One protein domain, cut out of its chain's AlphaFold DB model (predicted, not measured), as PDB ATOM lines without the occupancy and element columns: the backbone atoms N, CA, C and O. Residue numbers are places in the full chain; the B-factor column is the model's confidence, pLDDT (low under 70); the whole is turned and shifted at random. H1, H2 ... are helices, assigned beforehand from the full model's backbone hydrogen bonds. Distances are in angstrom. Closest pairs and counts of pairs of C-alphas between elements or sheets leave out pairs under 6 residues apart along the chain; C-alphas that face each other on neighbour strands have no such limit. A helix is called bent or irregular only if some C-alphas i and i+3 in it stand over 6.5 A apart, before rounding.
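AT A GLANCE: This is residues 2 to 131 of the 135 residues of an uncharacterized protein of Methylobacillus sp. MM3 (UniProt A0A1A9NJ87). This is a four-helix, up-and-down bundle, each helix running against the one before: H2 and H5 stand on either side of H3 and H4b, while short H1 folds back beside the beginning of H2. H5 packs on H3 near its first end, then diverges from it. The printed part has 130 residues with five named helices, H1 to H5 in order, and no named strand; it is all helix and compact, with a radius of gyration of the C-alphas of 15.1 A and spans of 49 by 33 by 21 A.

HOW THE PARTS SIT: Begin at H1, residues 2 to 8, which forms a hairpin with H2, residues 16 to 33; the closest C-alphas, of Ala 2 and Tyr 19, are 5.7 A apart. H2 touches H3, residues 38 to 59, at a shallow tilt of 25 degrees, opposite ways, closest at C-alphas 23 and 47, 6.7 A. H4, residues 67 to 90, is one helix by its hydrogen bonds but bent: C-alphas 74 and 77 are 6.6 A apart, and arms H4a, residues 67 to 74, and H4b, residues 77 to 90, stand at 39 degrees. H5, residues 100 to 124, touches H4b, closest at C-alphas 79 and 113, 4.1 A, and touches H3 with residues 100 to 110 alone, closest at C-alphas 42 and 102, 4.1 A. H2 and H5 are apart. Every O i to N i+4 pair is within hydrogen-bond range in H1, H4a, H4b and H5; H2 has 10 of 14, H3 17 of 18.

IN THESE COORDINATES: Find C-alpha 2 at (192.264, 190.295, 184.559), where H1 begins its 10.1 A. H2 covers 27.4 A, H3 31.9 A, H4a 10.7 A and H4b 19.7 A; H5 runs 34.8 A to C-alpha 124 at (170.904, 197.885, 168.626).

THE WHOLE: The C-alphas farthest apart, of Ser 62 and His 93, are 49.6 A apart. The printed part has no cut and no long link; residues 64 to 66 have pLDDT under 70.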
ATOM      1  N   ALA A   2     191.433 191.149 185.428       79.25
ATOM      2  CA  ALA A   2     192.264 190.295 184.559       79.25
ATOM      3  C   ALA A   2     192.757 188.994 185.229       79.25
ATOM      4  O   ALA A   2     192.671 187.932 184.627       79.25
ATOM      5  N   ALA A   3     193.185 189.049 186.497       81.12
ATOM      6  CA  ALA A   3     193.550 187.845 187.253       81.12
ATOM      7  C   ALA A   3     192.379 186.856 187.410       81.12
ATOM      8  O   ALA A   3     192.590 185.654 187.367       81.12
ATOM      9  N   PHE A   4     191.149 187.359 187.542       80.12
ATOM     10  CA  PHE A   4     189.950 186.525 187.648       80.12
ATOM     11  C   PHE A   4     189.670 185.791 186.331       80.12
ATOM     12  O   PHE A   4     189.438 184.592 186.330       80.12
ATOM     13  N   VAL A   5     189.815 186.494 185.203       81.94
ATOM     14  CA  VAL A   5     189.696 185.921 183.852       81.94
ATOM     15  C   VAL A   5     190.788 184.884 183.562       81.94
ATOM     16  O   VAL A   5     190.536 183.903 182.877       81.94
ATOM     17  N   LEU A   6     192.002 185.064 184.092       82.56
ATOM     18  CA  LEU A   6     193.076 184.073 183.943       82.56
ATOM     19  C   LEU A   6     192.799 182.763 184.695       82.56
ATOM     20  O   LEU A   6     193.300 181.724 184.280       82.56
ATOM     21  N   ILE A   7     192.037 182.819 185.790       85.25
ATOM     22  CA  ILE A   7     191.711 181.651 186.619       85.25
ATOM     23  C   ILE A   7     190.481 180.924 186.063       85.25
ATOM     24  O   ILE A   7     190.518 179.714 185.877       85.25
ATOM     25  N   GLU A   8     189.414 181.669 185.776       83.19
ATOM     26  CA  GLU A   8     188.092 181.123 185.422       83.19
ATOM     27  C   GLU A   8     187.852 181.035 183.900       83.19
ATOM     28  O   GLU A   8     186.849 180.490 183.438       83.19
ATOM     29  N   GLY A   9     188.768 181.582 183.098       81.12
ATOM     30  CA  GLY A   9     188.657 181.656 181.644       81.12
ATOM     31  C   GLY A   9     187.977 182.932 181.135       81.12
ATOM     32  O   GLY A   9     187.367 183.706 181.871       81.12
ATOM     33  N   ASP A  10     188.104 183.186 179.832       81.56
ATOM     34  CA  ASP A  10     187.515 184.365 179.197       81.56
ATOM     35  C   ASP A  10     186.032 184.166 178.888       81.56
ATOM     36  O   ASP A  10     185.661 183.717 177.805       81.56
ATOM     37  N   ALA A  11     185.180 184.547 179.841       81.19
ATOM     38  CA  ALA A  11     183.737 184.430 179.677       81.19
ATOM     39  C   ALA A  11     183.194 185.320 178.555       81.19
ATOM     40  O   ALA A  11     182.189 184.969 177.959       81.19
ATOM     41  N   LEU A  12     183.803 186.472 178.254       82.62
ATOM     42  CA  LEU A  12     183.278 187.381 177.223       82.62
ATOM     43  C   LEU A  12     183.793 187.044 175.817       82.62
ATOM     44  O   LEU A  12     183.330 187.662 174.864       82.62
ATOM     45  N   TYR A  13     184.710 186.078 175.681       82.81
ATOM     46  CA  TYR A  13     185.307 185.638 174.411       82.81
ATOM     47  C   TYR A  13     185.909 186.776 173.559       82.81
ATOM     48  O   TYR A  13     185.931 186.698 172.331       82.81
ATOM     49  N   ILE A  14     186.392 187.851 174.194       84.31
ATOM     50  CA  ILE A  14     186.982 189.025 173.518       84.31
ATOM     51  C   ILE A  14     188.513 189.055 173.666       84.31
ATOM     52  O   ILE A  14     189.207 189.672 172.857       84.31
ATOM     53  N   GLY A  15     189.065 188.350 174.650       86.94
ATOM     54  CA  GLY A  15     190.488 188.236 174.938       86.94
ATOM     55  C   GLY A  15     190.956 189.110 176.104       86.94
ATOM     56  O   GLY A  15     190.363 190.132 176.449       86.94
ATOM     57  N   LEU A  16     192.094 188.728 176.699       87.06
ATOM     58  CA  LEU A  16     192.651 189.373 177.899       87.06
ATOM     59  C   LEU A  16     192.952 190.871 177.708       87.06
ATOM     60  O   LEU A  16     192.853 191.654 178.655       87.06
ATOM     61  N   TRP A  17     193.296 191.274 176.478       88.06
ATOM     62  CA  TRP A  17     193.603 192.662 176.128       88.06
ATOM     63  C   TRP A  17     192.456 193.608 176.491       88.06
ATOM     64  O   TRP A  17     192.707 194.732 176.912       88.06
ATOM     65  N   TYR A  18     191.210 193.147 176.405       89.50
ATOM     66  CA  TYR A  18     190.029 193.956 176.669       89.50
ATOM     67  C   TYR A  18     189.920 194.381 178.135       89.50
ATOM     68  O   TYR A  18     189.693 195.552 178.430       89.50
ATOM     69  N   TYR A  19     190.189 193.466 179.065       88.69
ATOM     70  CA  TYR A  19     190.122 193.712 180.513       88.69
ATOM     71  C   TYR A  19     191.265 194.578 181.050       88.69
ATOM     72  O   TYR A  19     191.218 195.028 182.197       88.69
ATOM     73  N   LEU A  20     192.313 194.774 180.249       89.75
ATOM     74  CA  LEU A  20     193.463 195.604 180.590       89.75
ATOM     75  C   LEU A  20     193.389 196.938 179.848       89.75
ATOM     76  O   LEU A  20     193.320 197.996 180.467       89.75
ATOM     77  N   PHE A  21     193.360 196.894 178.520       91.62
ATOM     78  CA  PHE A  21     193.493 198.074 177.679       91.62
ATOM     79  C   PHE A  21     192.325 199.043 177.842       91.62
ATOM     80  O   PHE A  21     192.553 200.237 177.984       91.62
ATOM     81  N   VAL A  22     191.083 198.555 177.877       93.62
ATOM     82  CA  VAL A  22     189.900 199.421 177.980       93.62
ATOM     83  C   VAL A  22     189.890 200.281 179.245       93.62
ATOM     84  O   VAL A  22     189.771 201.504 179.113       93.62
ATOM     85  N   PRO A  23     190.006 199.720 180.467       93.50
ATOM     86  CA  PRO A  23     190.000 200.551 181.662       93.50
ATOM     87  C   PRO A  23     191.193 201.511 181.681       93.50
ATOM     88  O   PRO A  23     191.019 202.676 182.037       93.50
ATOM     89  N   PHE A  24     192.379 201.081 181.227       94.81
ATOM     90  CA  PHE A  24     193.529 201.982 181.109       94.81
ATOM     91  C   PHE A  24     193.312 203.096 180.083       94.81
ATOM     92  O   PHE A  24     193.702 204.230 180.347       94.81
ATOM     93  N   ALA A  25     192.658 202.822 178.956       96.19
ATOM     94  CA  ALA A  25     192.355 203.820 177.941       96.19
ATOM     95  C   ALA A  25     191.380 204.878 178.475       96.19
ATOM     96  O   ALA A  25     191.654 206.072 178.368       96.19
ATOM     97  N   ILE A  26     190.281 204.463 179.117       96.81
ATOM     98  CA  ILE A  26     189.295 205.394 179.689       96.81
ATOM     99  C   ILE A  26     189.934 206.247 180.790       96.81
ATOM    100  O   ILE A  26     189.846 207.476 180.755       96.81
ATOM    101  N   LEU A  27     190.622 205.620 181.751       96.81
ATOM    102  CA  LEU A  27     191.274 206.347 182.843       96.81
ATOM    103  C   LEU A  27     192.418 207.236 182.329       96.81
ATOM    104  O   LEU A  27     192.581 208.358 182.804       96.81
ATOM    105  N   GLY A  28     193.173 206.777 181.329       96.88
ATOM    106  CA  GLY A  28     194.234 207.538 180.673       96.88
ATOM    107  C   GLY A  28     193.708 208.793 179.978       96.88
ATOM    108  O   GLY A  28     194.269 209.873 180.159       96.88
ATOM    109  N   LEU A  29     192.579 208.693 179.270       96.94
ATOM    110  CA  LEU A  29     191.902 209.855 178.684       96.94
ATOM    111  C   LEU A  29     191.424 210.833 179.764       96.94
ATOM    112  O   LEU A  29     191.628 212.042 179.639       96.94
ATOM    113  N   CYS A  30     190.866 210.335 180.872       96.44
ATOM    114  CA  CYS A  30     190.523 211.185 182.012       96.44
ATOM    115  C   CYS A  30     191.754 211.864 182.634       96.44
ATOM    116  O   CYS A  30     191.646 212.993 183.110       96.44
ATOM    117  N   ALA A  31     192.934 211.236 182.615       96.12
ATOM    118  CA  ALA A  31     194.154 211.824 183.169       96.12
ATOM    119  C   ALA A  31     194.607 213.097 182.448       96.12
ATOM    120  O   ALA A  31     195.140 214.001 183.099       96.12
ATOM    121  N   ILE A  32     194.291 213.243 181.159       96.81
ATOM    122  CA  ILE A  32     194.537 214.472 180.389       96.81
ATOM    123  C   ILE A  32     193.791 215.668 181.011       96.81
ATOM    124  O   ILE A  32     194.310 216.782 181.053       96.81
ATOM    125  N   ILE A  33     192.603 215.432 181.582       94.44
ATOM    126  CA  ILE A  33     191.767 216.459 182.230       94.44
ATOM    127  C   ILE A  33     192.338 216.898 183.593       94.44
ATOM    128  O   ILE A  33     192.017 217.993 184.078       94.44
ATOM    129  N   ARG A  34     193.227 216.081 184.178       93.94
ATOM    130  CA  ARG A  34     193.821 216.241 185.515       93.94
ATOM    131  C   ARG A  34     192.763 216.373 186.628       93.94
ATOM    132  O   ARG A  34     192.710 217.406 187.307       93.94
ATOM    133  N   PRO A  35     191.888 215.361 186.806       92.81
ATOM    134  CA  PRO A  35     190.928 215.317 187.904       92.81
ATOM    135  C   PRO A  35     191.633 215.187 189.263       92.81
ATOM    136  O   PRO A  35     192.836 214.927 189.340       92.81
ATOM    137  N   LYS A  36     190.894 215.372 190.363       92.56
ATOM    138  CA  LYS A  36     191.464 215.218 191.716       92.56
ATOM    139  C   LYS A  36     191.793 213.743 192.000       92.56
ATOM    140  O   LYS A  36     191.055 212.884 191.533       92.56
ATOM    141  N   PRO A  37     192.833 213.422 192.793       88.19
ATOM    142  CA  PRO A  37     193.357 212.054 192.915       88.19
ATOM    143  C   PRO A  37     192.311 210.979 193.251       88.19
ATOM    144  O   PRO A  37     192.293 209.918 192.633       88.19
ATOM    145  N   PHE A  38     191.384 211.275 194.166       93.69
ATOM    146  CA  PHE A  38     190.327 210.344 194.580       93.69
ATOM    147  C   PHE A  38     189.310 210.003 193.472       93.69
ATOM    148  O   PHE A  38     188.653 208.968 193.546       93.69
ATOM    149  N   PHE A  39     189.220 210.802 192.401       96.88
ATOM    150  CA  PHE A  39     188.374 210.506 191.239       96.88
ATOM    151  C   PHE A  39     188.705 209.149 190.609       96.88
ATOM    152  O   PHE A  39     187.800 208.368 190.316       96.88
ATOM    153  N   PHE A  40     189.998 208.854 190.420       96.38
ATOM    154  CA  PHE A  40     190.429 207.640 189.727       96.38
ATOM    155  C   PHE A  40     190.026 206.375 190.468       96.38
ATOM    156  O   PHE A  40     189.657 205.394 189.829       96.38
ATOM    157  N   PHE A  41     190.037 206.409 191.801       96.19
ATOM    158  CA  PHE A  41     189.588 205.284 192.607       96.19
ATOM    159  C   PHE A  41     188.115 204.968 192.319       96.19
ATOM    160  O   PHE A  41     187.792 203.850 191.924       96.19
ATOM    161  N   GLY A  42     187.240 205.975 192.385       96.88
ATOM    162  CA  GLY A  42     185.814 205.807 192.096       96.88
ATOM    163  C   GLY A  42     185.533 205.363 190.663       96.88
ATOM    164  O   GLY A  42     184.751 204.438 190.446       96.88
ATOM    165  N   ALA A  43     186.216 205.971 189.692       97.69
ATOM    166  CA  ALA A  43     186.084 205.608 188.285       97.69
ATOM    167  C   ALA A  43     186.555 204.166 188.010       97.69
ATOM    168  O   ALA A  43     185.862 203.408 187.333       97.69
ATOM    169  N   SER A  44     187.698 203.756 188.573       96.94
ATOM    170  CA  SER A  44     188.213 202.387 188.436       96.94
ATOM    171  C   SER A  44     187.314 201.346 189.101       96.94
ATOM    172  O   SER A  44     187.164 200.240 188.579       96.94
ATOM    173  N   LEU A  45     186.684 201.704 190.224       96.88
ATOM    174  CA  LEU A  45     185.755 200.838 190.934       96.88
ATOM    175  C   LEU A  45     184.491 200.618 190.100       96.88
ATOM    176  O   LEU A  45     184.088 199.475 189.909       96.88
ATOM    177  N   ALA A  46     183.920 201.690 189.543       97.75
ATOM    178  CA  ALA A  46     182.762 201.602 188.658       97.75
ATOM    179  C   ALA A  46     183.057 200.754 187.411       97.75
ATOM    180  O   ALA A  46     182.312 199.820 187.135       97.75
ATOM    181  N   LEU A  47     184.178 200.995 186.715       96.75
ATOM    182  CA  LEU A  47     184.599 200.161 185.579       96.75
ATOM    183  C   LEU A  47     184.767 198.690 185.985       96.75
ATOM    184  O   LEU A  47     184.317 197.790 185.288       96.75
ATOM    185  N   SER A  48     185.389 198.423 187.134       95.44
ATOM    186  CA  SER A  48     185.562 197.047 187.610       95.44
ATOM    187  C   SER A  48     184.219 196.356 187.844       95.44
ATOM    188  O   SER A  48     184.073 195.189 187.490       95.44
ATOM    189  N   ILE A  49     183.235 197.074 188.395       95.38
ATOM    190  CA  ILE A  49     181.882 196.551 188.598       95.38
ATOM    191  C   ILE A  49     181.221 196.238 187.258       95.38
ATOM    192  O   ILE A  49     180.700 195.137 187.125       95.38
ATOM    193  N   THR A  50     181.285 197.122 186.255       94.31
ATOM    194  CA  THR A  50     180.654 196.841 184.950       94.31
ATOM    195  C   THR A  50     181.232 195.579 184.310       94.31
ATOM    196  O   THR A  50     180.479 194.708 183.876       94.31
ATOM    197  N   PHE A  51     182.559 195.425 184.335       92.12
ATOM    198  CA  PHE A  51     183.234 194.229 183.828       92.12
ATOM    199  C   PHE A  51     182.830 192.965 184.594       92.12
ATOM    200  O   PHE A  51     182.483 191.957 183.979       92.12
ATOM    201  N   ILE A  52     182.860 193.007 185.930       91.75
ATOM    202  CA  ILE A  52     182.499 191.859 186.771       91.75
ATOM    203  C   ILE A  52     181.029 191.479 186.570       91.75
ATOM    204  O   ILE A  52     180.731 190.297 186.449       91.75
ATOM    205  N   SER A  53     180.114 192.448 186.479       91.06
ATOM    206  CA  SER A  53     178.695 192.178 186.232       91.06
ATOM    207  C   SER A  53     178.484 191.414 184.928       91.06
ATOM    208  O   SER A  53     177.786 190.406 184.923       91.06
ATOM    209  N   TYR A  54     179.121 191.844 183.837       90.50
ATOM    210  CA  TYR A  54     179.002 191.159 182.546       90.50
ATOM    211  C   TYR A  54     179.631 189.765 182.552       90.50
ATOM    212  O   TYR A  54     179.050 188.832 182.001       90.50
ATOM    213  N   LEU A  55     180.781 189.609 183.212       89.50
ATOM    214  CA  LEU A  55     181.418 188.308 183.408       89.50
ATOM    215  C   LEU A  55     180.500 187.338 184.168       89.50
ATOM    216  O   LEU A  55     180.253 186.231 183.699       89.50
ATOM    217  N   LEU A  56     179.960 187.764 185.314       89.00
ATOM    218  CA  LEU A  56     179.085 186.937 186.152       89.00
ATOM    219  C   LEU A  56     177.784 186.561 185.438       89.00
ATOM    220  O   LEU A  56     177.341 185.420 185.543       89.00
ATOM    221  N   ILE A  57     177.188 187.498 184.694       88.19
ATOM    222  CA  ILE A  57     175.977 187.230 183.909       88.19
ATOM    223  C   ILE A  57     176.256 186.179 182.836       88.19
ATOM    224  O   ILE A  57     175.449 185.266 182.676       88.19
ATOM    225  N   ASN A  58     177.386 186.271 182.127       87.88
ATOM    226  CA  ASN A  58     177.674 185.307 181.071       87.88
ATOM    227  C   ASN A  58     178.088 183.930 181.610       87.88
ATOM    228  O   ASN A  58     177.658 182.918 181.067       87.88
ATOM    229  N   TRP A  59     178.859 183.868 182.703       84.88
ATOM    230  CA  TRP A  59     179.176 182.591 183.359       84.88
ATOM    231  C   TRP A  59     177.943 181.891 183.929       84.88
ATOM    232  O   TRP A  59     177.863 180.667 183.890       84.88
ATOM    233  N   GLY A  60     176.980 182.651 184.456       83.00
ATOM    234  CA  GLY A  60     175.729 182.102 184.981       83.00
ATOM    235  C   GLY A  60     174.708 181.716 183.906       83.00
ATOM    236  O   GLY A  60     173.679 181.121 184.233       83.00
ATOM    237  N   ALA A  61     174.946 182.057 182.638       82.25
ATOM    238  CA  ALA A  61     174.004 181.793 181.561       82.25
ATOM    239  C   ALA A  61     174.027 180.313 181.147       82.25
ATOM    240  O   ALA A  61     175.080 179.730 180.899       82.25
ATOM    241  N   SER A  62     172.845 179.709 180.975       72.62
ATOM    242  CA  SER A  62     172.720 178.329 180.474       72.62
ATOM    243  C   SER A  62     173.258 178.156 179.047       72.62
ATOM    244  O   SER A  62     173.558 177.039 178.628       72.62
ATOM    245  N   ARG A  63     173.353 179.257 178.294       71.19
ATOM    246  CA  ARG A  63     174.034 179.353 177.003       71.19
ATOM    247  C   ARG A  63     174.867 180.636 177.002       71.19
ATOM    248  O   ARG A  63     174.279 181.708 176.878       71.19
ATOM    249  N   PRO A  64     176.189 180.553 177.208       68.00
ATOM    250  CA  PRO A  64     177.046 181.727 177.167       68.00
ATOM    251  C   PRO A  64     177.144 182.226 175.722       68.00
ATOM    252  O   PRO A  64     177.802 181.612 174.884       68.00
ATOM    253  N   ASP A  65     176.478 183.341 175.433       66.88
ATOM    254  CA  ASP A  65     176.503 183.980 174.120       66.88
ATOM    255  C   ASP A  65     177.636 185.014 174.069       66.88
ATOM    256  O   ASP A  65     177.696 185.945 174.876       66.88
ATOM    257  N   GLY A  66     178.513 184.916 173.064       66.44
ATOM    258  CA  GLY A  66     179.597 185.890 172.848       66.44
ATOM    259  C   GLY A  66     179.112 187.328 172.588       66.44
ATOM    260  O   GLY A  66     179.893 188.275 172.660       66.44
ATOM    261  N   LEU A  67     177.813 187.524 172.335       74.69
ATOM    262  CA  LEU A  67     177.216 188.841 172.102       74.69
ATOM    263  C   LEU A  67     177.198 189.727 173.356       74.69
ATOM    264  O   LEU A  67     177.251 190.950 173.224       74.69
ATOM    265  N   LEU A  68     177.187 189.159 174.568       84.88
ATOM    266  CA  LEU A  68     177.229 189.952 175.806       84.88
ATOM    267  C   LEU A  68     178.504 190.805 175.898       84.88
ATOM    268  O   LEU A  68     178.459 191.942 176.373       84.88
ATOM    269  N   GLY A  69     179.623 190.301 175.369       85.69
ATOM    270  CA  GLY A  69     180.876 191.047 175.275       85.69
ATOM    271  C   GLY A  69     180.766 192.293 174.409       85.69
ATOM    272  O   GLY A  69     181.202 193.372 174.820       85.69
ATOM    273  N   LEU A  70     180.128 192.162 173.245       87.19
ATOM    274  CA  LEU A  70     179.847 193.291 172.360       87.19
ATOM    275  C   LEU A  70     178.892 194.295 173.014       87.19
ATOM    276  O   LEU A  70     179.116 195.497 172.892       87.19
ATOM    277  N   GLY A  71     177.898 193.823 173.772       89.31
ATOM    278  CA  GLY A  71     177.015 194.686 174.558       89.31
ATOM    279  C   GLY A  71     177.791 195.575 175.535       89.31
ATOM    280  O   GLY A  71     177.595 196.792 175.551       89.31
ATOM    281  N   HIS A  72     178.748 195.006 176.281       92.88
ATOM    282  CA  HIS A  72     179.631 195.800 177.141       92.88
ATOM    283  C   HIS A  72     180.473 196.773 176.311       92.88
ATOM    284  O   HIS A  72     180.530 197.956 176.638       92.88
ATOM    285  N   LEU A  73     181.079 196.302 175.212       93.00
ATOM    286  CA  LEU A  73     181.965 197.107 174.368       93.00
ATOM    287  C   LEU A  73     181.255 198.353 173.824       93.00
ATOM    288  O   LEU A  73     181.782 199.459 173.928       93.00
ATOM    289  N   PHE A  74     180.040 198.187 173.307       93.31
ATOM    290  CA  PHE A  74     179.227 199.286 172.793       93.31
ATOM    291  C   PHE A  74     178.635 200.175 173.886       93.31
ATOM    292  O   PHE A  74     178.260 201.308 173.595       93.31
ATOM    293  N   SER A  75     178.598 199.714 175.139       94.25
ATOM    294  CA  SER A  75     178.169 200.511 176.294       94.25
ATOM    295  C   SER A  75     179.279 201.441 176.818       94.25
ATOM    296  O   SER A  75     178.986 202.520 177.341       94.25
ATOM    297  N   LEU A  76     180.554 201.087 176.614       95.62
ATOM    298  CA  LEU A  76     181.725 201.844 177.089       95.62
ATOM    299  C   LEU A  76     181.865 203.292 176.582       95.62
ATOM    300  O   LEU A  76     182.360 204.111 177.358       95.62
ATOM    301  N   PRO A  77     181.448 203.677 175.360       96.56
ATOM    302  CA  PRO A  77     181.429 205.081 174.950       96.56
ATOM    303  C   PRO A  77     180.647 205.972 175.925       96.56
ATOM    304  O   PRO A  77     181.109 207.057 176.275       96.56
ATOM    305  N   GLY A  78     179.516 205.486 176.441       96.88
ATOM    306  CA  GLY A  78     178.762 206.164 177.495       96.88
ATOM    307  C   GLY A  78     179.557 206.305 178.791       96.88
ATOM    308  O   GLY A  78     179.602 207.392 179.368       96.88
ATOM    309  N   ALA A  79     180.245 205.239 179.216       97.56
ATOM    310  CA  ALA A  79     181.132 205.280 180.380       97.56
ATOM    311  C   ALA A  79     182.240 206.323 180.209       97.56
ATOM    312  O   ALA A  79     182.506 207.088 181.132       97.56
ATOM    313  N   LEU A  80     182.856 206.386 179.023       98.19
ATOM    314  CA  LEU A  80     183.887 207.363 178.695       98.19
ATOM    315  C   LEU A  80     183.342 208.791 178.778       98.19
ATOM    316  O   LEU A  80     183.922 209.619 179.473       98.19
ATOM    317  N   ILE A  81     182.214 209.086 178.125       98.06
ATOM    318  CA  ILE A  81     181.609 210.428 178.155       98.06
ATOM    319  C   ILE A  81     181.263 210.825 179.597       98.06
ATOM    320  O   ILE A  81     181.650 211.905 180.052       98.06
ATOM    321  N   GLY A  82     180.601 209.938 180.343       97.88
ATOM    322  CA  GLY A  82     180.266 210.162 181.749       97.88
ATOM    323  C   GLY A  82     181.501 210.387 182.626       97.88
ATOM    324  O   GLY A  82     181.520 211.302 183.455       97.88
ATOM    325  N   ALA A  83     182.575 209.626 182.394       97.88
ATOM    326  CA  ALA A  83     183.850 209.785 183.083       97.88
ATOM    327  C   ALA A  83     184.522 211.127 182.769       97.88
ATOM    328  O   ALA A  83     185.023 211.775 183.682       97.88
ATOM    329  N   LEU A  84     184.524 211.582 181.511       98.12
ATOM    330  CA  LEU A  84     185.125 212.863 181.118       98.12
ATOM    331  C   LEU A  84     184.364 214.058 181.719       98.12
ATOM    332  O   LEU A  84     184.984 215.012 182.205       98.12
ATOM    333  N   ILE A  85     183.029 213.989 181.752       97.94
ATOM    334  CA  ILE A  85     182.184 214.995 182.413       97.94
ATOM    335  C   ILE A  85     182.487 215.023 183.916       97.94
ATOM    336  O   ILE A  85     182.787 216.081 184.475       97.94
ATOM    337  N   ALA A  86     182.481 213.864 184.574       96.94
ATOM    338  CA  ALA A  86     182.764 213.758 186.002       96.94
ATOM    339  C   ALA A  86     184.201 214.169 186.356       96.94
ATOM    340  O   ALA A  86     184.415 214.863 187.352       96.94
ATOM    341  N   ALA A  87     185.183 213.830 185.516       97.00
ATOM    342  CA  ALA A  87     186.566 214.271 185.660       97.00
ATOM    343  C   ALA A  87     186.644 215.800 185.634       97.00
ATOM    344  O   ALA A  87     187.275 216.399 186.507       97.00
ATOM    345  N   SER A  88     185.934 216.437 184.699       96.94
ATOM    346  CA  SER A  88     185.858 217.897 184.588       96.94
ATOM    347  C   SER A  88     185.212 218.537 185.820       96.94
ATOM    348  O   SER A  88     185.732 219.522 186.347       96.94
ATOM    349  N   ILE A  89     184.126 217.951 186.340       95.25
ATOM    350  CA  ILE A  89     183.459 218.404 187.573       95.25
ATOM    351  C   ILE A  89     184.390 218.271 188.783       95.25
ATOM    352  O   ILE A  89     184.479 219.194 189.596       95.25
ATOM    353  N   SER A  90     185.126 217.161 188.881       95.00
ATOM    354  CA  SER A  90     186.012 216.876 190.013       95.00
ATOM    355  C   SER A  90     187.124 217.914 190.190       95.00
ATOM    356  O   SER A  90     187.678 218.032 191.276       95.00
ATOM    357  N   LYS A  91     187.443 218.720 189.166       93.38
ATOM    358  CA  LYS A  91     188.480 219.764 189.246       93.38
ATOM    359  C   LYS A  91     188.141 220.888 190.223       93.38
ATOM    360  O   LYS A  91     189.056 221.582 190.672       93.38
ATOM    361  N   ARG A  92     186.855 221.084 190.538       91.38
ATOM    362  CA  ARG A  92     186.383 222.161 191.420       91.38
ATOM    363  C   ARG A  92     187.035 222.063 192.808       91.38
ATOM    364  O   ARG A  92     187.277 220.971 193.317       91.38
ATOM    365  N   HIS A  93     187.293 223.212 193.437       85.12
ATOM    366  CA  HIS A  93     187.999 223.292 194.726       85.12
ATOM    367  C   HIS A  93     187.325 222.501 195.858       85.12
ATOM    368  O   HIS A  93     188.024 221.962 196.708       85.12
ATOM    369  N   VAL A  94     185.995 222.350 195.816       88.19
ATOM    370  CA  VAL A  94     185.208 221.560 196.784       88.19
ATOM    371  C   VAL A  94     185.645 220.088 196.885       88.19
ATOM    372  O   VAL A  94     185.381 219.423 197.880       88.19
ATOM    373  N   PHE A  95     186.346 219.573 195.871       87.44
ATOM    374  CA  PHE A  95     186.798 218.183 195.806       87.44
ATOM    375  C   PHE A  95     188.266 217.983 196.215       87.44
ATOM    376  O   PHE A  95     188.774 216.863 196.164       87.44
ATOM    377  N   VAL A  96     188.983 219.042 196.603       85.31
ATOM    378  CA  VAL A  96     190.382 218.935 197.049       85.31
ATOM    379  C   VAL A  96     190.450 218.140 198.353       85.31
ATOM    380  O   VAL A  96     189.819 218.511 199.333       85.31
ATOM    381  N   GLY A  97     191.198 217.032 198.350       80.31
ATOM    382  CA  GLY A  97     191.362 216.162 199.525       80.31
ATOM    383  C   GLY A  97     190.082 215.453 199.988       80.31
ATOM    384  O   GLY A  97     190.111 214.764 201.000       80.31
ATOM    385  N   SER A  98     188.971 215.603 199.259       86.69
ATOM    386  CA  SER A  98     187.662 215.107 199.673       86.69
ATOM    387  C   SER A  98     187.338 213.754 199.028       86.69
ATOM    388  O   SER A  98     187.513 213.602 197.811       86.69
ATOM    389  N   PRO A  99     186.773 212.792 199.785       91.50
ATOM    390  CA  PRO A  99     186.284 211.529 199.229       91.50
ATOM    391  C   PRO A  99     185.108 211.728 198.260       91.50
ATOM    392  O   PRO A  99     184.771 210.820 197.506       91.50
ATOM    393  N   LEU A 100     184.505 212.923 198.208       94.25
ATOM    394  CA  LEU A 100     183.452 213.248 197.244       94.25
ATOM    395  C   LEU A 100     183.913 213.095 195.786       94.25
ATOM    396  O   LEU A 100     183.102 212.761 194.927       94.25
ATOM    397  N   ALA A 101     185.206 213.281 195.493       94.44
ATOM    398  CA  ALA A 101     185.734 213.034 194.151       94.44
ATOM    399  C   ALA A 101     185.591 211.559 193.732       94.44
ATOM    400  O   ALA A 101     185.306 211.294 192.565       94.44
ATOM    401  N   THR A 102     185.714 210.616 194.677       96.50
ATOM    402  CA  THR A 102     185.438 209.188 194.453       96.50
ATOM    403  C   THR A 102     183.992 208.985 194.024       96.50
ATOM    404  O   THR A 102     183.733 208.318 193.027       96.50
ATOM    405  N   ILE A 103     183.047 209.594 194.746       96.69
ATOM    406  CA  ILE A 103     181.613 209.470 194.460       96.69
ATOM    407  C   ILE A 103     181.304 210.025 193.068       96.69
ATOM    408  O   ILE A 103     180.620 209.376 192.283       96.69
ATOM    409  N   VAL A 104     181.855 211.192 192.729       96.94
ATOM    410  CA  VAL A 104     181.682 211.801 191.404       96.94
ATOM    411  C   VAL A 104     182.242 210.906 190.299       96.94
ATOM    412  O   VAL A 104     181.567 210.701 189.294       96.94
ATOM    413  N   GLY A 105     183.440 210.341 190.482       97.12
ATOM    414  CA  GLY A 105     184.028 209.413 189.512       97.12
ATOM    415  C   GLY A 105     183.201 208.144 189.330       97.12
ATOM    416  O   GLY A 105     182.923 207.748 188.199       97.12
ATOM    417  N   PHE A 106     182.743 207.557 190.435       98.19
ATOM    418  CA  PHE A 106     181.892 206.374 190.425       98.19
ATOM    419  C   PHE A 106     180.561 206.628 189.710       98.19
ATOM    420  O   PHE A 106     180.195 205.887 188.797       98.19
ATOM    421  N   LEU A 107     179.846 207.688 190.098       97.94
ATOM    422  CA  LEU A 107     178.548 208.034 189.522       97.94
ATOM    423  C   LEU A 107     178.671 208.426 188.053       97.94
ATOM    424  O   LEU A 107     177.857 207.988 187.252       97.94
ATOM    425  N   GLY A 108     179.691 209.199 187.677       97.81
ATOM    426  CA  GLY A 108     179.904 209.605 186.288       97.81
ATOM    427  C   GLY A 108     180.067 208.419 185.346       97.81
ATOM    428  O   GLY A 108     179.362 208.328 184.343       97.81
ATOM    429  N   VAL A 109     180.962 207.489 185.696       98.25
ATOM    430  CA  VAL A 109     181.175 206.256 184.925       98.25
ATOM    431  C   VAL A 109     179.905 205.412 184.901       98.25
ATOM    432  O   VAL A 109     179.471 205.003 183.828       98.25
ATOM    433  N   SER A 110     179.296 205.172 186.066       97.88
ATOM    434  CA  SER A 110     178.149 204.267 186.188       97.88
ATOM    435  C   SER A 110     176.930 204.790 185.434       97.88
ATOM    436  O   SER A 110     176.323 204.049 184.670       97.88
ATOM    437  N   LEU A 111     176.588 206.071 185.598       97.75
ATOM    438  CA  LEU A 111     175.454 206.684 184.906       97.75
ATOM    439  C   LEU A 111     175.689 206.725 183.397       97.75
ATOM    440  O   LEU A 111     174.813 206.324 182.641       97.75
ATOM    441  N   GLY A 112     176.881 207.138 182.956       97.56
ATOM    442  CA  GLY A 112     177.218 207.155 181.534       97.56
ATOM    443  C   GLY A 112     177.143 205.765 180.900       97.56
ATOM    444  O   GLY A 112     176.561 205.604 179.826       97.56
ATOM    445  N   PHE A 113     177.686 204.754 181.582       97.44
ATOM    446  CA  PHE A 113     177.619 203.366 181.137       97.44
ATOM    447  C   PHE A 113     176.176 202.868 181.067       97.44
ATOM    448  O   PHE A 113     175.757 202.409 180.013       97.44
ATOM    449  N   LEU A 114     175.403 203.004 182.151       95.69
ATOM    450  CA  LEU A 114     174.027 202.509 182.230       95.69
ATOM    451  C   LEU A 114     173.115 203.179 181.200       95.69
ATOM    452  O   LEU A 114     172.338 202.495 180.545       95.69
ATOM    453  N   SER A 115     173.221 204.497 181.007       95.38
ATOM    454  CA  SER A 115     172.414 205.201 180.004       95.38
ATOM    455  C   SER A 115     172.675 204.679 178.592       95.38
ATOM    456  O   SER A 115     171.734 204.417 177.844       95.38
ATOM    457  N   ASN A 116     173.944 204.489 178.229       95.81
ATOM    458  CA  ASN A 116     174.299 203.990 176.904       95.81
ATOM    459  C   ASN A 116     174.017 202.488 176.756       95.81
ATOM    460  O   ASN A 116     173.546 202.057 175.710       95.81
ATOM    461  N   GLN A 117     174.216 201.703 177.814       94.50
ATOM    462  CA  GLN A 117     173.838 200.294 177.864       94.50
ATOM    463  C   GLN A 117     172.343 200.111 177.624       94.50
ATOM    464  O   GLN A 117     171.959 199.264 176.825       94.50
ATOM    465  N   LEU A 118     171.497 200.913 178.273       92.56
ATOM    466  CA  LEU A 118     170.056 200.858 178.053       92.56
ATOM    467  C   LEU A 118     169.698 201.190 176.603       92.56
ATOM    468  O   LEU A 118     168.829 200.539 176.041       92.56
ATOM    469  N   LEU A 119     170.375 202.143 175.964       92.62
ATOM    470  CA  LEU A 119     170.156 202.407 174.542       92.62
ATOM    471  C   LEU A 119     170.595 201.217 173.680       92.62
ATOM    472  O   LEU A 119     169.784 200.667 172.938       92.62
ATOM    473  N   VAL A 120     171.846 200.778 173.805       92.06
ATOM    474  CA  VAL A 120     172.429 199.702 172.990       92.06
ATOM    475  C   VAL A 120     171.646 198.399 173.138       92.06
ATOM    476  O   VAL A 120     171.227 197.825 172.134       92.06
ATOM    477  N   CYS A 121     171.396 197.971 174.374       90.19
ATOM    478  CA  CYS A 121     170.772 196.686 174.683       90.19
ATOM    479  C   CYS A 121     169.262 196.630 174.402       90.19
ATOM    480  O   CYS A 121     168.666 195.560 174.493       90.19
ATOM    481  N   ASN A 122     168.624 197.763 174.094       89.38
ATOM    482  CA  ASN A 122     167.203 197.801 173.732       89.38
ATOM    483  C   ASN A 122     166.953 198.215 172.276       89.38
ATOM    484  O   ASN A 122     165.864 197.970 171.768       89.38
ATOM    485  N   THR A 123     167.924 198.836 171.597       88.12
ATOM    486  CA  THR A 123     167.731 199.354 170.227       88.12
ATOM    487  C   THR A 123     168.654 198.732 169.189       88.12
ATOM    488  O   THR A 123     168.249 198.586 168.040       88.12
ATOM    489  N   VAL A 124     169.880 198.360 169.568       87.56
ATOM    490  CA  VAL A 124     170.904 197.885 168.626       87.56
ATOM    491  C   VAL A 124     171.055 196.370 168.700       87.56
ATOM    492  O   VAL A 124     171.184 195.708 167.674       87.56
ATOM    493  N   MET A 125     171.047 195.811 169.910       87.12
ATOM    494  CA  MET A 125     171.245 194.381 170.133       87.12
ATOM    495  C   MET A 125     170.575 193.916 171.421       87.12
ATOM    496  O   MET A 125     170.349 194.715 172.316       87.12
ATOM    497  N   TRP A 126     170.302 192.619 171.542       84.12
ATOM    498  CA  TRP A 126     169.760 192.036 172.768       84.12
ATOM    499  C   TRP A 126     170.894 191.600 173.704       84.12
ATOM    500  O   TRP A 126     171.747 190.802 173.318       84.12
ATOM    501  N   CYS A 127     170.895 192.103 174.940       84.44
ATOM    502  CA  CYS A 127     171.907 191.798 175.963       84.44
ATOM    503  C   CYS A 127     171.367 190.883 177.074       84.44
ATOM    504  O   CYS A 127     171.781 190.981 178.233       84.44
ATOM    505  N   GLY A 128     170.384 190.035 176.774       81.44
ATOM    506  CA  GLY A 128     169.804 189.154 177.780       81.44
ATOM    507  C   GLY A 128     169.094 189.916 178.905       81.44
ATOM    508  O   GLY A 128     168.345 190.855 178.612       81.44
ATOM    509  N   PRO A 129     169.333 189.553 180.182       82.06
ATOM    510  CA  PRO A 129     168.662 190.145 181.344       82.06
ATOM    511  C   PRO A 129     169.004 191.626 181.574       82.06
ATOM    512  O   PRO A 129     168.385 192.276 182.410       82.06
ATOM    513  N   LEU A 130     169.991 192.161 180.851       83.19
ATOM    514  CA  LEU A 130     170.377 193.572 180.892       83.19
ATOM    515  C   LEU A 130     169.514 194.461 179.982       83.19
ATOM    516  O   LEU A 130     169.595 195.685 180.062       83.19
ATOM    517  N   SER A 131     168.716 193.856 179.104       82.44
ATOM    518  CA  SER A 131     167.744 194.565 178.268       82.44
ATOM    519  C   SER A 131     166.479 194.815 179.093       82.44
ATOM    520  O   SER A 131     166.078 193.965 179.890       82.44
TER     521      SER A 131